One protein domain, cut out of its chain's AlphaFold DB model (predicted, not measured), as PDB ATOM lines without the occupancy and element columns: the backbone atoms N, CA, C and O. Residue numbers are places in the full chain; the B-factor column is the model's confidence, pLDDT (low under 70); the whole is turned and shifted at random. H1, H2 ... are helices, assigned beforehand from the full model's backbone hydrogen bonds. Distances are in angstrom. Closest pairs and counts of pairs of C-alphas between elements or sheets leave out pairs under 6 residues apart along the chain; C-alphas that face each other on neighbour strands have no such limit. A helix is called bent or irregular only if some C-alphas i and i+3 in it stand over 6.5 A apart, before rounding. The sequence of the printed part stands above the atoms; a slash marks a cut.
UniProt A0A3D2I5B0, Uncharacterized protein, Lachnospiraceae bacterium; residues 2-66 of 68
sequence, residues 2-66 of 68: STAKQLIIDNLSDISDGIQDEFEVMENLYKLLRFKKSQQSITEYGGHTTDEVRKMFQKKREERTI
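What this domain is: This is residues 2 to 66 of the 68 residues of an uncharacterized protein of Lachnospiraceae bacterium (UniProt A0A3D2I5B0). What shape does the backbone make? It is a wide, open U of three helices: the long helix H2 is the base, and H1 and H3 are two arms, one from each end of it, turned to the same side with an empty space between them. No helix packs on another, and there is no core. What is it made of, and how large is it? The printed part has 65 residues with three named helices, in the order H1, H2, H3, and no named strand; the class is all helix. The whole is extended, with a radius of gyration of the C-alphas of 20.0 A, and flat, with spans of 46 by 35 by 15 A.

Where its parts are: Where is the longest helix? H2 takes residues 17 to 45 and measures 41.6 A from first to last C-alpha, from C-alpha 17 at (13.707, -41.704, 7.206) to C-alpha 45 at (-16.055, -13.462, 14.354). Which helix comes before it? H1, residues 3 to 13, measures 15.4 A between its first and last C-alphas and begins with C-alpha 3 at (32.783, -27.285, 2.758). Which helix comes after it? H3, residues 50 to 66, measures 24.8 A from first to last C-alpha and ends with C-alpha 66 at (9.588, 3.703, 8.927).

How they stand to each other: What touches H2? It touches no helix: H1 and H2 are apart, and H2 and H3 are apart, with no C-alpha of the one within 8 A of the other. Do the two shorter helices meet? H1 and H3 are apart too. Which residues stand free? Residues 2 to 37, 40 to 46 and 48 to 66 stand free, with no C-alpha 8 or more residues apart along the chain within 10 A. Are the helices' backbones well formed? In H1, H2 and H3 every O i to N i+4 pair is within hydrogen-bond range, and no helix is bent or irregular.

The domain as a whole: How far does it reach? The two C-alphas farthest apart are those of Thr 3 and Glu 44, at 53.0 A, while the C-alphas of Ser 2 and Ile 66, the first and last printed, are 37.3 A apart. Is the printed part unbroken, and how are its helices joined? It runs from residue 2 to residue 66 without a cut, in a full chain of 68 residues. The link from H1 to H2, 3 residues, is tight, and so is the link from H2 to H3, 4 residues. Where is the model's confidence low? The mean pLDDT of the printed part is 89.7, and residues 65 to 66 are under 70; the mean is 94 in H2, 87 in H1 and 86 in H3.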
ATOM      1  N   SER A   2      30.625 -25.615  -1.316       91.38
ATOM      2  CA  SER A   2      31.449 -25.169  -0.175       91.38
ATOM      3  C   SER A   2      31.495 -26.240   0.915       91.38
ATOM      4  O   SER A   2      30.518 -26.962   1.102       91.38
ATOM      5  N   THR A   3      32.592 -26.310   1.670       91.62
ATOM      6  CA  THR A   3      32.783 -27.285   2.758       91.62
ATOM      7  C   THR A   3      31.655 -27.233   3.790       91.62
ATOM      8  O   THR A   3      31.160 -28.266   4.224       91.62
ATOM      9  N   ALA A   4      31.177 -26.027   4.117       89.31
ATOM     10  CA  ALA A   4      30.043 -25.839   5.020       89.31
ATOM     11  C   ALA A   4      28.731 -26.416   4.462       89.31
ATOM     12  O   ALA A   4      27.950 -26.992   5.209       89.31
ATOM     13  N   LYS A   5      28.488 -26.294   3.148       87.38
ATOM     14  CA  LYS A   5      27.299 -26.888   2.520       87.38
ATOM     15  C   LYS A   5      27.362 -28.412   2.514       87.38
ATOM     16  O   LYS A   5      26.335 -29.032   2.746       87.38
ATOM     17  N   GLN A   6      28.542 -28.991   2.282       89.00
ATOM     18  CA  GLN A   6      28.724 -30.444   2.305       89.00
ATOM     19  C   GLN A   6      28.458 -31.009   3.705       89.00
ATOM     20  O   GLN A   6      27.622 -31.888   3.848       89.00
ATOM     21  N   LEU A   7      29.045 -30.397   4.743       89.69
ATOM     22  CA  LEU A   7      28.803 -30.768   6.142       89.69
ATOM     23  C   LEU A   7      27.317 -30.749   6.516       89.69
ATOM     24  O   LEU A   7      26.853 -31.624   7.236       89.69
ATOM     25  N   ILE A   8      26.560 -29.757   6.046       85.81
ATOM     26  CA  ILE A   8      25.120 -29.685   6.320       85.81
ATOM     27  C   ILE A   8      24.372 -30.822   5.611       85.81
ATOM     28  O   ILE A   8      23.521 -31.452   6.224       85.81
ATOM     29  N   ILE A   9      24.687 -31.092   4.341       86.31
ATOM     30  CA  ILE A   9      24.026 -32.146   3.559       86.31
ATOM     31  C   ILE A   9      24.309 -33.527   4.149       86.31
ATOM     32  O   ILE A   9      23.378 -34.313   4.283       86.31
ATOM     33  N   ASP A  10      25.553 -33.799   4.535       87.75
ATOM     34  CA  ASP A  10      25.945 -35.089   5.105       87.75
ATOM     35  C   ASP A  10      25.177 -35.343   6.417       87.75
ATOM     36  O   ASP A  10      24.526 -36.371   6.564       87.75
ATOM     37  N   ASN A  11      25.108 -34.343   7.307       84.12
ATOM     38  CA  ASN A  11      24.336 -34.449   8.554       84.12
ATOM     39  C   ASN A  11      22.823 -34.613   8.331       84.12
ATOM     40  O   ASN A  11      22.159 -35.277   9.120       84.12
ATOM     41  N   LEU A  12      22.258 -33.979   7.298       81.38
ATOM     42  CA  LEU A  12      20.835 -34.127   6.970       81.38
ATOM     43  C   LEU A  12      20.534 -35.486   6.331       81.38
ATOM     44  O   LEU A  12      19.448 -36.019   6.534       81.38
ATOM     45  N   SER A  13      21.486 -36.041   5.581       80.62
ATOM     46  CA  SER A  13      21.358 -37.352   4.932       80.62
ATOM     47  C   SER A  13      21.449 -38.506   5.934       80.62
ATOM     48  O   SER A  13      20.906 -39.574   5.675       80.62
ATOM     49  N   ASP A  14      22.082 -38.277   7.089       85.25
ATOM     50  CA  ASP A  14      22.155 -39.233   8.200       85.25
ATOM     51  C   ASP A  14      20.883 -39.258   9.073       85.25
ATOM     52  O   ASP A  14      20.751 -40.098   9.971       85.25
ATOM     53  N   ILE A  15      19.925 -38.351   8.842       82.81
ATOM     54  CA  ILE A  15      18.640 -38.379   9.546       82.81
ATOM     55  C   ILE A  15      17.823 -39.550   9.006       82.81
ATOM     56  O   ILE A  15      17.378 -39.519   7.862       82.81
ATOM     57  N   SER A  16      17.583 -40.537   9.870       84.25
ATOM     58  CA  SER A  16      16.730 -41.694   9.581       84.25
ATOM     59  C   SER A  16      15.387 -41.276   8.980       84.25
ATOM     60  O   SER A  16      14.708 -40.412   9.539       84.25
ATOM     61  N   ASP A  17      14.978 -41.944   7.900       83.88
ATOM     62  CA  ASP A  17      13.707 -41.704   7.206       83.88
ATOM     63  C   ASP A  17      12.510 -41.720   8.171       83.88
ATOM     64  O   ASP A  17      11.640 -40.861   8.096       83.88
ATOM     65  N   GLY A  18      12.525 -42.601   9.181       88.06
ATOM     66  CA  GLY A  18      11.464 -42.654  10.192       88.06
ATOM     67  C   GLY A  18      11.320 -41.364  11.012       88.06
ATOM     68  O   GLY A  18      10.211 -40.986  11.372       88.06
ATOM     69  N   ILE A  19      12.418 -40.643  11.264       86.62
ATOM     70  CA  ILE A  19      12.377 -39.341  11.952       86.62
ATOM     71  C   ILE A  19      11.802 -38.264  11.022       86.62
ATOM     72  O   ILE A  19      11.087 -37.373  11.483       86.62
ATOM     73  N   GLN A  20      12.101 -38.336   9.722       84.62
ATOM     74  CA  GLN A  20      11.553 -37.404   8.735       84.62
ATOM     75  C   GLN A  20      10.039 -37.600   8.585       84.62
ATOM     76  O   GLN A  20       9.289 -36.624   8.665       84.62
ATOM     77  N   ASP A  21       9.596 -38.853   8.482       90.69
ATOM     78  CA  ASP A  21       8.181 -39.224   8.407       90.69
ATOM     79  C   ASP A  21       7.418 -38.776   9.663       90.69
ATOM     80  O   ASP A  21       6.350 -38.164   9.578       90.69
ATOM     81  N   GLU A  22       7.977 -39.022  10.853       92.50
ATOM     82  CA  GLU A  22       7.386 -38.569  12.116       92.50
ATOM     83  C   GLU A  22       7.262 -37.042  12.175       92.50
ATOM     84  O   GLU A  22       6.216 -36.517  12.577       92.50
ATOM     85  N   PHE A  23       8.297 -36.317  11.741       90.88
ATOM     86  CA  PHE A  23       8.265 -34.860  11.692       90.88
ATOM     87  C   PHE A  23       7.182 -34.348  10.737       90.88
ATOM     88  O   PHE A  23       6.424 -33.445  11.104       90.88
ATOM     89  N   GLU A  24       7.056 -34.939   9.547       93.19
ATOM     90  CA  GLU A  24       6.014 -34.582   8.583       93.19
ATOM     91  C   GLU A  24       4.611 -34.818   9.160       93.19
ATOM     92  O   GLU A  24       3.738 -33.944   9.078       93.19
ATOM     93  N   VAL A  25       4.388 -35.963   9.814       95.31
ATOM     94  CA  VAL A  25       3.113 -36.262  10.479       95.31
ATOM     95  C   VAL A  25       2.810 -35.225  11.562       95.31
ATOM     96  O   VAL A  25       1.699 -34.685  11.604       95.31
ATOM     97  N   MET A  26       3.783 -34.892  12.414       96.12
ATOM     98  CA  MET A  26       3.609 -33.878  13.459       96.12
ATOM     99  C   MET A  26       3.302 -32.493  12.882       96.12
ATOM    100  O   MET A  26       2.401 -31.801  13.372       96.12
ATOM    101  N   GLU A  27       4.010 -32.087  11.829       95.81
ATOM    102  CA  GLU A  27       3.790 -30.809  11.158       95.81
ATOM    103  C   GLU A  27       2.371 -30.731  10.570       95.81
ATOM    104  O   GLU A  27       1.661 -29.733  10.746       95.81
ATOM    105  N   ASN A  28       1.919 -31.811   9.932       96.75
ATOM    106  CA  ASN A  28       0.586 -31.908   9.349       96.75
ATOM    107  C   ASN A  28      -0.520 -31.874  10.414       96.75
ATOM    108  O   ASN A  28      -1.516 -31.164  10.246       96.75
ATOM    109  N   LEU A  29      -0.331 -32.557  11.547       97.00
ATOM    110  CA  LEU A  29      -1.262 -32.499  12.679       97.00
ATOM    111  C   LEU A  29      -1.368 -31.083  13.257       97.00
ATOM    112  O   LEU A  29      -2.473 -30.600  13.531       97.00
ATOM    113  N   TYR A  30      -0.241 -30.383  13.389       96.75
ATOM    114  CA  TYR A  30      -0.232 -28.991  13.833       96.75
ATOM    115  C   TYR A  30      -0.978 -28.073  12.851       96.75
ATOM    116  O   TYR A  30      -1.843 -27.291  13.267       96.75
ATOM    117  N   LYS A  31      -0.692 -28.190  11.546       97.19
ATOM    118  CA  LYS A  31      -1.381 -27.433  10.485       97.19
ATOM    119  C   LYS A  31      -2.891 -27.682  10.525       97.19
ATOM    120  O   LYS A  31      -3.663 -26.722  10.483       97.19
ATOM    121  N   LEU A  32      -3.316 -28.935  10.695       97.69
ATOM    122  CA  LEU A  32      -4.727 -29.310  10.796       97.69
ATOM    123  C   LEU A  32      -5.414 -28.659  12.004       97.69
ATOM    124  O   LEU A  32      -6.502 -28.094  11.867       97.69
ATOM    125  N   LEU A  33      -4.784 -28.702  13.182       97.06
ATOM    126  CA  LEU A  33      -5.314 -28.065  14.391       97.06
ATOM    127  C   LEU A  33      -5.496 -26.553  14.186       97.06
ATOM    128  O   LEU A  33      -6.541 -25.989  14.522       97.06
ATOM    129  N   ARG A  34      -4.486 -25.891  13.611       96.69
ATOM    130  CA  ARG A  34      -4.520 -24.447  13.339       96.69
ATOM    131  C   ARG A  34      -5.593 -24.092  12.320       96.69
ATOM    132  O   ARG A  34      -6.299 -23.106  12.522       96.69
ATOM    133  N   PHE A  35      -5.753 -24.907  11.283       95.75
ATOM    134  CA  PHE A  35      -6.792 -24.724  10.280       95.75
ATOM    135  C   PHE A  35      -8.194 -24.805  10.891       95.75
ATOM    136  O   PHE A  35      -8.981 -23.876  10.719       95.75
ATOM    137  N   LYS A  36      -8.481 -25.841  11.693       96.69
ATOM    138  CA  LYS A  36      -9.773 -25.972  12.388       96.69
ATOM    139  C   LYS A  36     -10.065 -24.770  13.286       96.69
ATOM    140  O   LYS A  36     -11.154 -24.206  13.229       96.69
ATOM    141  N   LYS A  37      -9.070 -24.324  14.060       95.56
ATOM    142  CA  LYS A  37      -9.201 -23.126  14.903       95.56
ATOM    143  C   LYS A  37      -9.466 -21.862  14.074       95.56
ATOM    144  O   LYS A  37     -10.260 -21.021  14.481       95.56
ATOM    145  N   SER A  38      -8.833 -21.736  12.907       93.00
ATOM    146  CA  SER A  38      -9.086 -20.628  11.981       93.00
ATOM    147  C   SER A  38     -10.509 -20.663  11.425       93.00
ATOM    148  O   SER A  38     -11.151 -19.620  11.370       93.00
ATOM    149  N   GLN A  39     -11.020 -21.833  11.035       95.56
ATOM    150  CA  GLN A  39     -12.399 -21.974  10.553       95.56
ATOM    151  C   GLN A  39     -13.415 -21.607  11.636       95.56
ATOM    152  O   GLN A  39     -14.367 -20.876  11.361       95.56
ATOM    153  N   GLN A  40     -13.182 -22.056  12.871       96.12
ATOM    154  CA  GLN A  40     -14.012 -21.688  14.016       96.12
ATOM    155  C   GLN A  40     -14.000 -20.172  14.238       96.12
ATOM    156  O   GLN A  40     -15.058 -19.557  14.291       96.12
ATOM    157  N   SER A  41     -12.816 -19.556  14.258       94.62
ATOM    158  CA  SER A  41     -12.685 -18.102  14.405       94.62
ATOM    159  C   SER A  41     -13.417 -17.335  13.304       94.62
ATOM    160  O   SER A  41     -14.055 -16.329  13.591       94.62
ATOM    161  N   ILE A  42     -13.332 -17.788  12.051       93.62
ATOM    162  CA  ILE A  42     -14.042 -17.157  10.929       93.62
ATOM    163  C   ILE A  42     -15.557 -17.300  11.097       93.62
ATOM    164  O   ILE A  42     -16.302 -16.389  10.753       93.62
ATOM    165  N   THR A  43     -16.014 -18.430  11.636       93.81
ATOM    166  CA  THR A  43     -17.442 -18.673  11.882       93.81
ATOM    167  C   THR A  43     -17.974 -17.788  13.011       93.81
ATOM    168  O   THR A  43     -19.066 -17.246  12.893       93.81
ATOM    169  N   GLU A  44     -17.205 -17.618  14.089       94.81
ATOM    170  CA  GLU A  44     -17.612 -16.854  15.278       94.81
ATOM    171  C   GLU A  44     -17.484 -15.337  15.090       94.81
ATOM    172  O   GLU A  44     -18.342 -14.584  15.547       94.81
ATOM    173  N   TYR A  45     -16.423 -14.882  14.421       92.62
ATOM    174  CA  TYR A  45     -16.055 -13.462  14.354       92.62
ATOM    175  C   TYR A  45     -16.074 -12.883  12.936       92.62
ATOM    176  O   TYR A  45     -15.855 -11.685  12.759       92.62
ATOM    177  N   GLY A  46     -16.339 -13.710  11.924       90.44
ATOM    178  CA  GLY A  46     -16.186 -13.337  10.522       90.44
ATOM    179  C   GLY A  46     -14.741 -13.457  10.029       90.44
ATOM    180  O   GLY A  46     -13.785 -13.587  10.796       90.44
ATOM    181  N   GLY A  47     -14.582 -13.448   8.707       89.88
ATOM    182  CA  GLY A  47     -13.281 -13.424   8.037       89.88
ATOM    183  C   GLY A  47     -12.945 -12.042   7.486       89.88
ATOM    184  O   GLY A  47     -13.797 -11.159   7.426       89.88
ATOM    185  N   HIS A  48     -11.706 -11.874   7.028       90.12
ATOM    186  CA  HIS A  48     -11.306 -10.685   6.279       90.12
ATOM    187  C   HIS A  48     -11.533 -10.883   4.784       90.12
ATOM    188  O   HIS A  48     -11.212 -11.929   4.214       90.12
ATOM    189  N   THR A  49     -12.027  -9.841   4.136       91.00
ATOM    190  CA  THR A  49     -12.079  -9.744   2.681       91.00
ATOM    191  C   THR A  49     -10.675  -9.580   2.094       91.00
ATOM    192  O   THR A  49      -9.730  -9.145   2.759       91.00
ATOM    193  N   THR A  50     -10.529  -9.880   0.804       91.06
ATOM    194  CA  THR A  50      -9.259  -9.716   0.081       91.06
ATOM    195  C   THR A  50      -8.703  -8.291   0.179       91.06
ATOM    196  O   THR A  50      -7.491  -8.112   0.307       91.06
ATOM    197  N   ASP A  51      -9.569  -7.276   0.155       93.38
ATOM    198  CA  ASP A  51      -9.147  -5.875   0.213       93.38
ATOM    199  C   ASP A  51      -8.693  -5.454   1.615       93.38
ATOM    200  O   ASP A  51      -7.712  -4.718   1.747       93.38
ATOM    201  N   GLU A  52      -9.345  -5.951   2.669       91.56
ATOM    202  CA  GLU A  52      -8.901  -5.736   4.052       91.56
ATOM    203  C   GLU A  52      -7.526  -6.355   4.286       91.56
ATOM    204  O   GLU A  52      -6.626  -5.691   4.805       91.56
ATOM    205  N   VAL A  53      -7.324  -7.591   3.820       90.19
ATOM    206  CA  VAL A  53      -6.025  -8.267   3.895       90.19
ATOM    207  C   VAL A  53      -4.958  -7.468   3.141       90.19
ATOM    208  O   VAL A  53      -3.878  -7.217   3.681       90.19
ATOM    209  N   ARG A  54      -5.261  -6.995   1.923       91.38
ATOM    210  CA  ARG A  54      -4.334  -6.175   1.125       91.38
ATOM    211  C   ARG A  54      -3.905  -4.908   1.871       91.38
ATOM    212  O   ARG A  54      -2.708  -4.625   1.931       91.38
ATOM    213  N   LYS A  55      -4.849  -4.191   2.489       93.94
ATOM    214  CA  LYS A  55      -4.564  -2.986   3.289       93.94
ATOM    215  C   LYS A  55      -3.685  -3.289   4.504       93.94
ATOM    216  O   LYS A  55      -2.750  -2.540   4.780       93.94
ATOM    217  N   MET A  56      -3.924  -4.399   5.206       91.81
ATOM    218  CA  MET A  56      -3.101  -4.798   6.357       91.81
ATOM    219  C   MET A  56      -1.639  -5.053   5.971       91.81
ATOM    220  O   MET A  56      -0.730  -4.647   6.696       91.81
ATOM    221  N   PHE A  57      -1.395  -5.712   4.834       89.69
ATOM    222  CA  PHE A  57      -0.033  -5.959   4.353       89.69
ATOM    223  C   PHE A  57       0.667  -4.684   3.872       89.69
ATOM    224  O   PHE A  57       1.860  -4.528   4.130       89.69
ATOM    225  N   GLN A  58      -0.058  -3.769   3.220       90.62
ATOM    226  CA  GLN A  58       0.472  -2.454   2.840       90.62
ATOM    227  C   GLN A  58       0.911  -1.661   4.075       90.62
ATOM    228  O   GLN A  58       2.075  -1.274   4.162       90.62
ATOM    229  N   LYS A  59       0.040  -1.560   5.088       90.69
ATOM    230  CA  LYS A  59       0.349  -0.897   6.362       90.69
ATOM    231  C   LYS A  59       1.581  -1.495   7.051       90.69
ATOM    232  O   LYS A  59       2.488  -0.766   7.432       90.69
ATOM    233  N   LYS A  60       1.671  -2.829   7.153       87.44
ATOM    234  CA  LYS A  60       2.847  -3.500   7.748       87.44
ATOM    235  C   LYS A  60       4.148  -3.211   6.999       87.44
ATOM    236  O   LYS A  60       5.215  -3.187   7.611       87.44
ATOM    237  N   ARG A  61       4.084  -3.064   5.673       84.81
ATOM    238  CA  ARG A  61       5.251  -2.722   4.856       84.81
ATOM    239  C   ARG A  61       5.700  -1.293   5.138       84.81
ATOM    240  O   ARG A  61       6.885  -1.093   5.370       84.81
ATOM    241  N   GLU A  62       4.767  -0.347   5.172       82.75
ATOM    242  CA  GLU A  62       5.032   1.055   5.509       82.75
ATOM    243  C   GLU A  62       5.633   1.187   6.915       82.75
ATOM    244  O   GLU A  62       6.672   1.818   7.079       82.75
ATOM    245  N   GLU A  63       5.073   0.496   7.912       83.56
ATOM    246  CA  GLU A  63       5.596   0.473   9.288       83.56
ATOM    247  C   GLU A  63       7.032  -0.070   9.372       83.56
ATOM    248  O   GLU A  63       7.859   0.475  10.100       83.56
ATOM    249  N   ARG A  64       7.366  -1.117   8.604       77.31
ATOM    250  CA  ARG A  64       8.739  -1.651   8.542       77.31
ATOM    251  C   ARG A  64       9.711  -0.721   7.826       77.31
ATOM    252  O   ARG A  64      10.884  -0.724   8.167       77.31
ATOM    253  N   THR A  65       9.243   0.041   6.841       65.50
ATOM    254  CA  THR A  65      10.056   1.052   6.152       65.50
ATOM    255  C   THR A  65      10.307   2.278   7.033       65.50
ATOM    256  O   THR A  65      11.342   2.907   6.885       65.50
ATOM    257  N   ILE A  66       9.407   2.598   7.967       60.66
ATOM    258  CA  ILE A  66       9.588   3.703   8.927       60.66
ATOM    259  C   ILE A  66      10.591   3.344  10.041       60.66
ATOM    260  O   ILE A  66      11.213   4.231  10.618       60.66
TER     261      ILE A  66